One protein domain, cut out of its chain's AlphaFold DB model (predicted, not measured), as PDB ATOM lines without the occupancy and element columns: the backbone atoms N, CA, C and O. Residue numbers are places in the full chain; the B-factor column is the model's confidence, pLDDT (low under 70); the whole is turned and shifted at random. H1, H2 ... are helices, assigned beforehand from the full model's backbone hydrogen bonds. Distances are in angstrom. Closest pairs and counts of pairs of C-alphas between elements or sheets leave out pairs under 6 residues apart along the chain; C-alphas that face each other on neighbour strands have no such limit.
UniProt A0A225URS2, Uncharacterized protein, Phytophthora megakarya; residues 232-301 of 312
ATOM      1  N   ALA A 232      32.861  -6.965  94.402       59.69
ATOM      2  CA  ALA A 232      32.024  -5.993  93.690       59.69
ATOM      3  C   ALA A 232      32.522  -5.688  92.265       59.69
ATOM      4  O   ALA A 232      31.779  -5.152  91.449       59.69
ATOM      5  N   ARG A 233      33.784  -6.018  91.955       63.34
ATOM      6  CA  ARG A 233      34.421  -5.840  90.634       63.34
ATOM      7  C   ARG A 233      34.532  -7.152  89.865       63.34
ATOM      8  O   ARG A 233      35.523  -7.409  89.177       63.34
ATOM      9  N   VAL A 234      33.545  -8.018  90.047       65.50
ATOM     10  CA  VAL A 234      33.456  -9.282  89.326       65.50
ATOM     11  C   VAL A 234      32.780  -9.006  87.992       65.50
ATOM     12  O   VAL A 234      31.650  -8.537  87.949       65.50
ATOM     13  N   VAL A 235      33.475  -9.313  86.899       68.81
ATOM     14  CA  VAL A 235      32.858  -9.357  85.570       68.81
ATOM     15  C   VAL A 235      31.860 -10.516  85.575       68.81
ATOM     16  O   VAL A 235      32.266 -11.675  85.709       68.81
ATOM     17  N   SER A 236      30.571 -10.187  85.529       66.06
ATOM     18  CA  SER A 236      29.455 -11.142  85.558       66.06
ATOM     19  C   SER A 236      28.865 -11.426  84.179       66.06
ATOM     20  O   SER A 236      28.006 -12.291  84.068       66.06
ATOM     21  N   ASP A 237      29.289 -10.688  83.152       75.75
ATOM     22  CA  ASP A 237      28.831 -10.905  81.783       75.75
ATOM     23  C   ASP A 237      29.426 -12.207  81.225       75.75
ATOM     24  O   ASP A 237      30.644 -12.345  81.074       75.75
ATOM     25  N   GLU A 238      28.546 -13.168  80.958       68.44
ATOM     26  CA  GLU A 238      28.887 -14.516  80.512       68.44
ATOM     27  C   GLU A 238      29.552 -14.509  79.126       68.44
ATOM     28  O   GLU A 238      30.483 -15.282  78.888       68.44
ATOM     29  N   GLU A 239      29.164 -13.594  78.228       72.31
ATOM     30  CA  GLU A 239      29.769 -13.477  76.894       72.31
ATOM     31  C   GLU A 239      31.213 -12.965  76.988       72.31
ATOM     32  O   GLU A 239      32.129 -13.518  76.367       72.31
ATOM     33  N   VAL A 240      31.441 -11.970  77.851       73.25
ATOM     34  CA  VAL A 240      32.778 -11.430  78.148       73.25
ATOM     35  C   VAL A 240      33.658 -12.489  78.815       73.25
ATOM     36  O   VAL A 240      34.853 -12.580  78.515       73.25
ATOM     37  N   LEU A 241      33.090 -13.325  79.691       73.56
ATOM     38  CA  LEU A 241      33.808 -14.432  80.322       73.56
ATOM     39  C   LEU A 241      34.215 -15.495  79.298       73.56
ATOM     40  O   LEU A 241      35.395 -15.842  79.238       73.56
ATOM     41  N   LEU A 242      33.292 -15.978  78.460       73.81
ATOM     42  CA  LEU A 242      33.571 -16.972  77.414       73.81
ATOM     43  C   LEU A 242      34.630 -16.487  76.418       73.81
ATOM     44  O   LEU A 242      35.552 -17.230  76.059       73.81
ATOM     45  N   HIS A 243      34.546 -15.225  76.005       72.81
ATOM     46  CA  HIS A 243      35.543 -14.637  75.124       72.81
ATOM     47  C   HIS A 243      36.892 -14.452  75.837       72.81
ATOM     48  O   HIS A 243      37.949 -14.799  75.298       72.81
ATOM     49  N   GLY A 244      36.873 -13.995  77.092       74.69
ATOM     50  CA  GLY A 244      38.058 -13.898  77.940       74.69
ATOM     51  C   GLY A 244      38.754 -15.251  78.141       74.69
ATOM     52  O   GLY A 244      39.986 -15.329  78.097       74.69
ATOM     53  N   TYR A 245      37.981 -16.333  78.268       72.50
ATOM     54  CA  TYR A 245      38.465 -17.716  78.296       72.50
ATOM     55  C   TYR A 245      39.195 -18.100  77.011       72.50
ATOM     56  O   TYR A 245      40.316 -18.621  77.069       72.50
ATOM     57  N   ALA A 246      38.583 -17.831  75.857       77.56
ATOM     58  CA  ALA A 246      39.167 -18.122  74.553       77.56
ATOM     59  C   ALA A 246      40.488 -17.359  74.344       77.56
ATOM     60  O   ALA A 246      41.501 -17.964  73.977       77.56
ATOM     61  N   LEU A 247      40.518 -16.064  74.670       79.06
ATOM     62  CA  LEU A 247      41.712 -15.222  74.566       79.06
ATOM     63  C   LEU A 247      42.820 -15.644  75.538       79.06
ATOM     64  O   LEU A 247      43.990 -15.719  75.154       79.06
ATOM     65  N   HIS A 248      42.478 -15.963  76.788       75.31
ATOM     66  CA  HIS A 248      43.450 -16.453  77.765       75.31
ATOM     67  C   HIS A 248      44.067 -17.786  77.325       75.31
ATOM     68  O   HIS A 248      45.285 -17.957  77.408       75.31
ATOM     69  N   ARG A 249      43.257 -18.707  76.788       77.62
ATOM     70  CA  ARG A 249      43.732 -19.985  76.235       77.62
ATOM     71  C   ARG A 249      44.611 -19.796  74.996       77.62
ATOM     72  O   ARG A 249      45.565 -20.548  74.818       77.62
ATOM     73  N   ALA A 250      44.337 -18.779  74.181       77.62
ATOM     74  CA  ALA A 250      45.161 -18.389  73.037       77.62
ATOM     75  C   ALA A 250      46.465 -17.658  73.430       77.62
ATOM     76  O   ALA A 250      47.273 -17.330  72.563       77.62
ATOM     77  N   GLY A 251      46.694 -17.402  74.725       72.94
ATOM     78  CA  GLY A 251      47.891 -16.715  75.216       72.94
ATOM     79  C   GLY A 251      47.870 -15.200  74.998       72.94
ATOM     80  O   GLY A 251      48.931 -14.572  74.962       72.94
ATOM     81  N   ALA A 252      46.685 -14.601  74.845       74.50
ATOM     82  CA  ALA A 252      46.536 -13.167  74.651       74.50
ATOM     83  C   ALA A 252      47.123 -12.362  75.825       74.50
ATOM     84  O   ALA A 252      47.129 -12.779  76.987       74.50
ATOM     85  N   ASN A 253      47.620 -11.160  75.521       68.19
ATOM     86  CA  ASN A 253      48.139 -10.255  76.539       68.19
ATOM     87  C   ASN A 253      47.020  -9.889  77.521       68.19
ATOM     88  O   ASN A 253      45.937  -9.504  77.096       68.19
ATOM     89  N   ARG A 254      47.311  -9.935  78.827       66.75
ATOM     90  CA  ARG A 254      46.373  -9.621  79.919       66.75
ATOM     91  C   ARG A 254      45.545  -8.352  79.684       66.75
ATOM     92  O   ARG A 254      44.370  -8.342  80.016       66.75
ATOM     93  N   LYS A 255      46.126  -7.315  79.073       63.12
ATOM     94  CA  LYS A 255      45.415  -6.064  78.758       63.12
ATOM     95  C   LYS A 255      44.355  -6.198  77.656       63.12
ATOM     96  O   LYS A 255      43.416  -5.420  77.649       63.12
ATOM     97  N   ARG A 256      44.494  -7.166  76.747       63.25
ATOM     98  CA  ARG A 256      43.559  -7.413  75.634       63.25
ATOM     99  C   ARG A 256      42.380  -8.308  76.007       63.25
ATOM    100  O   ARG A 256      41.383  -8.281  75.310       63.25
ATOM    101  N   ILE A 257      42.473  -9.064  77.106       65.50
ATOM    102  CA  ILE A 257      41.447 -10.050  77.495       65.50
ATOM    103  C   ILE A 257      40.093  -9.383  77.810       65.50
ATOM    104  O   ILE A 257      39.057  -9.965  77.524       65.50
ATOM    105  N   LEU A 258      40.103  -8.163  78.359       61.78
ATOM    106  CA  LEU A 258      38.892  -7.385  78.662       61.78
ATOM    107  C   LEU A 258      38.639  -6.238  77.670       61.78
ATOM    108  O   LEU A 258      37.499  -5.849  77.479       61.78
ATOM    109  N   ALA A 259      39.683  -5.705  77.026       59.34
ATOM    110  CA  ALA A 259      39.572  -4.494  76.206       59.34
ATOM    111  C   ALA A 259      38.814  -4.676  74.880       59.34
ATOM    112  O   ALA A 259      38.478  -3.684  74.247       59.34
ATOM    113  N   GLU A 260      38.586  -5.911  74.432       59.69
ATOM    114  CA  GLU A 260      37.892  -6.185  73.165       59.69
ATOM    115  C   GLU A 260      36.366  -6.329  73.326       59.69
ATOM    116  O   GLU A 260      35.677  -6.362  72.314       59.69
ATOM    117  N   ASN A 261      35.831  -6.382  74.559       55.16
ATOM    118  CA  ASN A 261      34.423  -6.747  74.808       55.16
ATOM    119  C   ASN A 261      33.662  -5.806  75.757       55.16
ATOM    120  O   ASN A 261      32.528  -6.100  76.118       55.16
ATOM    121  N   THR A 262      34.261  -4.695  76.186       58.66
ATOM    122  CA  THR A 262      33.579  -3.689  77.011       58.66
ATOM    123  C   THR A 262      33.855  -2.295  76.466       58.66
ATOM    124  O   THR A 262      35.015  -1.951  76.240       58.66
ATOM    125  N   ASP A 263      32.805  -1.483  76.304       56.84
ATOM    126  CA  ASP A 263      32.927  -0.060  75.941       56.84
ATOM    127  C   ASP A 263      33.629   0.759  77.045       56.84
ATOM    128  O   ASP A 263      34.196   1.824  76.795       56.84
ATOM    129  N   ASP A 264      33.646   0.226  78.269       60.28
ATOM    130  CA  ASP A 264      34.350   0.790  79.411       60.28
ATOM    131  C   ASP A 264      35.826   0.380  79.439       60.28
ATOM    132  O   ASP A 264      36.179  -0.775  79.201       60.28
ATOM    133  N   LEU A 265      36.700   1.322  79.814       58.84
ATOM    134  CA  LEU A 265      38.124   1.079  80.051       58.84
ATOM    135  C   LEU A 265      38.308   0.171  81.282       58.84
ATOM    136  O   LEU A 265      38.184   0.653  82.415       58.84
ATOM    137  N   PRO A 266      38.668  -1.115  81.108       68.75
ATOM    138  CA  PRO A 266      38.843  -2.015  82.237       68.75
ATOM    139  C   PRO A 266      40.037  -1.556  83.078       68.75
ATOM    140  O   PRO A 266      41.135  -1.298  82.569       68.75
ATOM    141  N   SER A 267      39.858  -1.482  84.396       74.38
ATOM    142  CA  SER A 267      40.969  -1.189  85.292       74.38
ATOM    143  C   SER A 267      41.939  -2.372  85.320       74.38
ATOM    144  O   SER A 267      41.552  -3.537  85.223       74.38
ATOM    145  N   MET A 268      43.224  -2.103  85.565       73.50
ATOM    146  CA  MET A 268      44.223  -3.162  85.769       73.50
ATOM    147  C   MET A 268      43.842  -4.136  86.895       73.50
ATOM    148  O   MET A 268      44.252  -5.296  86.867       73.50
ATOM    149  N   LYS A 269      43.050  -3.682  87.873       73.56
ATOM    150  CA  LYS A 269      42.522  -4.530  88.947       73.56
ATOM    151  C   LYS A 269      41.498  -5.542  88.424       73.56
ATOM    152  O   LYS A 269      41.547  -6.700  88.825       73.56
ATOM    153  N   ASP A 270      40.665  -5.137  87.476       73.06
ATOM    154  CA  ASP A 270      39.614  -5.973  86.889       73.06
ATOM    155  C   ASP A 270      40.251  -7.056  86.006       73.06
ATOM    156  O   ASP A 270      39.916  -8.234  86.105       73.06
ATOM    157  N   ILE A 271      41.308  -6.690  85.269       77.56
ATOM    158  CA  ILE A 271      42.158  -7.636  84.530       77.56
ATOM    159  C   ILE A 271      42.830  -8.645  85.474       77.56
ATOM    160  O   ILE A 271      42.884  -9.837  85.171       77.56
ATOM    161  N   HIS A 272      43.375  -8.199  86.611       78.19
ATOM    162  CA  HIS A 272      43.995  -9.107  87.580       78.19
ATOM    163  C   HIS A 272      42.982 -10.065  88.207       78.19
ATOM    164  O   HIS A 272      43.292 -11.250  88.329       78.19
ATOM    165  N   ASN A 273      41.789  -9.578  88.554       80.06
ATOM    166  CA  ASN A 273      40.713 -10.394  89.108       80.06
ATOM    167  C   ASN A 273      40.221 -11.426  88.090       80.06
ATOM    168  O   ASN A 273      40.105 -12.603  88.429       80.06
ATOM    169  N   LEU A 274      40.016 -11.019  86.832       77.94
ATOM    170  CA  LEU A 274      39.629 -11.934  85.762       77.94
ATOM    171  C   LEU A 274      40.705 -12.999  85.546       77.94
ATOM    172  O   LEU A 274      40.414 -14.183  85.605       77.94
ATOM    173  N   VAL A 275      41.970 -12.614  85.377       77.25
ATOM    174  CA  VAL A 275      43.061 -13.583  85.185       77.25
ATOM    175  C   VAL A 275      43.219 -14.506  86.397       77.25
ATOM    176  O   VAL A 275      43.563 -15.671  86.221       77.25
ATOM    177  N   ALA A 276      42.988 -14.023  87.620       77.06
ATOM    178  CA  ALA A 276      42.997 -14.862  88.814       77.06
ATOM    179  C   ALA A 276      41.859 -15.893  88.785       77.06
ATOM    180  O   ALA A 276      42.131 -17.069  89.009       77.06
ATOM    181  N   ARG A 277      40.634 -15.486  88.422       76.25
ATOM    182  CA  ARG A 277      39.502 -16.401  88.200       76.25
ATOM    183  C   ARG A 277      39.800 -17.419  87.105       76.25
ATOM    184  O   ARG A 277      39.797 -18.609  87.385       76.25
ATOM    185  N   LEU A 278      40.193 -16.960  85.914       75.81
ATOM    186  CA  LEU A 278      40.550 -17.817  84.779       75.81
ATOM    187  C   LEU A 278      41.663 -18.806  85.147       75.81
ATOM    188  O   LEU A 278      41.669 -19.937  84.674       75.81
ATOM    189  N   LYS A 279      42.617 -18.411  85.999       73.56
ATOM    190  CA  LYS A 279      43.659 -19.306  86.517       73.56
ATOM    191  C   LYS A 279      43.139 -20.294  87.546       73.56
ATOM    192  O   LYS A 279      43.557 -21.436  87.482       73.56
ATOM    193  N   CYS A 280      42.279 -19.894  88.473       67.44
ATOM    194  CA  CYS A 280      41.672 -20.827  89.422       67.44
ATOM    195  C   CYS A 280      40.787 -21.852  88.700       67.44
ATOM    196  O   CYS A 280      40.880 -23.038  88.983       67.44
ATOM    197  N   GLU A 281      40.001 -21.404  87.722       65.88
ATOM    198  CA  GLU A 281      39.102 -22.243  86.926       65.88
ATOM    199  C   GLU A 281      39.876 -23.120  85.916       65.88
ATOM    200  O   GLU A 281      39.526 -24.278  85.708       65.88
ATOM    201  N   SER A 282      40.989 -22.636  85.341       63.75
ATOM    202  CA  SER A 282      41.877 -23.467  84.496       63.75
ATOM    203  C   SER A 282      42.839 -24.358  85.286       63.75
ATOM    204  O   SER A 282      43.299 -25.374  84.762       63.75
ATOM    205  N   TYR A 283      43.137 -24.023  86.544       54.09
ATOM    206  CA  TYR A 283      43.898 -24.859  87.472       54.09
ATOM    207  C   TYR A 283      42.946 -25.802  88.214       54.09
ATOM    208  O   TYR A 283      42.907 -25.847  89.442       54.09
ATOM    209  N   ALA A 284      42.203 -26.605  87.452       60.34
ATOM    210  CA  ALA A 284      41.549 -27.799  87.966       60.34
ATOM    211  C   ALA A 284      42.632 -28.856  88.235       60.34
ATOM    212  O   ALA A 284      42.817 -29.811  87.480       60.34
ATOM    213  N   PHE A 285      43.440 -28.638  89.277       55.38
ATOM    214  CA  PHE A 285      44.273 -29.709  89.793       55.38
ATOM    215  C   PHE A 285      43.312 -30.766  90.327       55.38
ATOM    216  O   PHE A 285      42.510 -30.425  91.201       55.38
ATOM    217  N   PRO A 286      43.354 -32.008  89.813       68.88
ATOM    218  CA  PRO A 286      42.403 -33.016  90.229       68.88
ATOM    219  C   PRO A 286      42.479 -33.141  91.743       68.88
ATOM    220  O   PRO A 286      43.582 -33.174  92.319       68.88
ATOM    221  N   SER A 287      41.312 -33.134  92.381       75.25
ATOM    222  CA  SER A 287      41.224 -33.208  93.833       75.25
ATOM    223  C   SER A 287      42.020 -34.420  94.327       75.25
ATOM    224  O   SER A 287      42.295 -35.370  93.583       75.25
ATOM    225  N   VAL A 288      42.447 -34.409  95.592       76.44
ATOM    226  CA  VAL A 288      43.154 -35.572  96.155       76.44
ATOM    227  C   VAL A 288      42.322 -36.844  95.950       76.44
ATOM    228  O   VAL A 288      42.881 -37.879  95.598       76.44
ATOM    229  N   GLU A 289      40.998 -36.737  96.043       82.88
ATOM    230  CA  GLU A 289      40.051 -37.816  95.759       82.88
ATOM    231  C   GLU A 289      40.068 -38.258  94.295       82.88
ATOM    232  O   GLU A 289      40.149 -39.452  94.026       82.88
ATOM    233  N   GLU A 290      40.040 -37.332  93.337       82.81
ATOM    234  CA  GLU A 290      40.102 -37.648  91.904       82.81
ATOM    235  C   GLU A 290      41.426 -38.303  91.521       82.81
ATOM    236  O   GLU A 290      41.456 -39.256  90.741       82.81
ATOM    237  N   ARG A 291      42.527 -37.852  92.126       82.69
ATOM    238  CA  ARG A 291      43.841 -38.474  91.951       82.69
ATOM    239  C   ARG A 291      43.886 -39.871  92.551       82.69
ATOM    240  O   ARG A 291      44.401 -40.777  91.903       82.69
ATOM    241  N   ILE A 292      43.367 -40.055  93.766       85.94
ATOM    242  CA  ILE A 292      43.284 -41.374  94.405       85.94
ATOM    243  C   ILE A 292      42.409 -42.301  93.560       85.94
ATOM    244  O   ILE A 292      42.821 -43.425  93.298       85.94
ATOM    245  N   ARG A 293      41.262 -41.822  93.063       85.00
ATOM    246  CA  ARG A 293      40.363 -42.580  92.186       85.00
ATOM    247  C   ARG A 293      41.075 -43.032  90.916       85.00
ATOM    248  O   ARG A 293      41.095 -44.224  90.651       85.00
ATOM    249  N   ALA A 294      41.741 -42.124  90.202       85.69
ATOM    250  CA  ALA A 294      42.486 -42.460  88.987       85.69
ATOM    251  C   ALA A 294      43.628 -43.462  89.248       85.69
ATOM    252  O   ALA A 294      43.885 -44.356  88.440       85.69
ATOM    253  N   ILE A 295      44.314 -43.338  90.391       85.38
ATOM    254  CA  ILE A 295      45.367 -44.277  90.795       85.38
ATOM    255  C   ILE A 295      44.772 -45.650  91.117       85.38
ATOM    256  O   ILE A 295      45.306 -46.655  90.654       85.38
ATOM    257  N   LEU A 296      43.683 -45.705  91.887       87.81
ATOM    258  CA  LEU A 296      43.022 -46.954  92.264       87.81
ATOM    259  C   LEU A 296      42.376 -47.644  91.061       87.81
ATOM    260  O   LEU A 296      42.450 -48.861  90.972       87.81
ATOM    261  N   GLU A 297      41.809 -46.896  90.119       88.50
ATOM    262  CA  GLU A 297      41.223 -47.422  88.883       88.50
ATOM    263  C   GLU A 297      42.298 -48.023  87.967       88.50
ATOM    264  O   GLU A 297      42.183 -49.167  87.525       88.50
ATOM    265  N   ASN A 298      43.419 -47.318  87.774       86.88
ATOM    266  CA  ASN A 298      44.573 -47.858  87.051       86.88
ATOM    267  C   ASN A 298      45.174 -49.076  87.778       86.88
ATOM    268  O   ASN A 298      45.540 -50.069  87.153       86.88
ATOM    269  N   PHE A 299      45.225 -49.054  89.110       85.88
ATOM    270  CA  PHE A 299      45.698 -50.184  89.905       85.88
ATOM    271  C   PHE A 299      44.760 -51.398  89.803       85.88
ATOM    272  O   PHE A 299      45.237 -52.516  89.626       85.88
ATOM    273  N   ALA A 300      43.444 -51.193  89.847       85.06
ATOM    274  CA  ALA A 300      42.430 -52.243  89.745       85.06
ATOM    275  C   ALA A 300      42.264 -52.798  88.321       85.06
ATOM    276  O   ALA A 300      41.759 -53.906  88.159       85.06
ATOM    277  N   SER A 301      42.735 -52.078  87.293       89.06
ATOM    278  CA  SER A 301      42.723 -52.551  85.898       89.06
ATOM    279  C   SER A 301      43.475 -53.874  85.689       89.06
ATOM    280  O   SER A 301      43.232 -54.585  84.714       89.06
TER     281      SER A 301
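This is residues 232 to 301 of the 312 residues of an uncharacterized protein of Phytophthora megakarya (UniProt A0A225URS2). A small head of three helices, with H1 set crosswise to the longest helix H3 and the short H2 beside H1, has a long arm: residues 287 to 293 and 295 to 301, mostly H4, stick out from it and give the model much of its length. The printed part has 70 residues with four named helices, H1, H2, H3 and H4 in that order, and no named strand; the class is all helix. The whole is only just extended, close to loose, with a radius of gyration of the C-alphas of 16.7 A, and it spans 55 by 26 by 18 A.

Find C-alpha 268 at (44.223, -3.162, 85.769); from there H3, residues 268 to 282, runs 20.5 A to C-alpha 282 at (41.877, -23.467, 84.496). H1, residues 238 to 249, is 16.4 A long, and H2 holds residues 256 to 259. H4, residues 288 to 300, covers 17.9 A and ends at C-alpha 300, at (42.430, -52.243, 89.745).

Start at H3: its residues 275 to 278 only just touch residues 245 to 248 of H1, with 3 pairs of C-alphas within 8 A. The closest C-alphas are those of Tyr 245 and Leu 278, 6.8 A apart, and the lines stand about perpendicular, at 76 degrees. H1 and H2 touch, closest at the C-alphas of Gly 244 and Ile 257, 5.1 A. H2 and H3 are close but not clearly touching; their closest C-alphas, of Leu 258 and Ile 271, are 6.7 A apart. H4 is apart from H1, H2 and H3. In H1, H3 and H4 every O i to N i+4 pair is within hydrogen-bond range; H2 is too short for such a pair.

Look from C-alpha 263 to C-alpha 300 for the two farthest apart, 54.8 A. The printed part has no cut, and no link is long. Confidence is under 70 at residues 232 to 236, 238, 253 to 266 and 280 to 286.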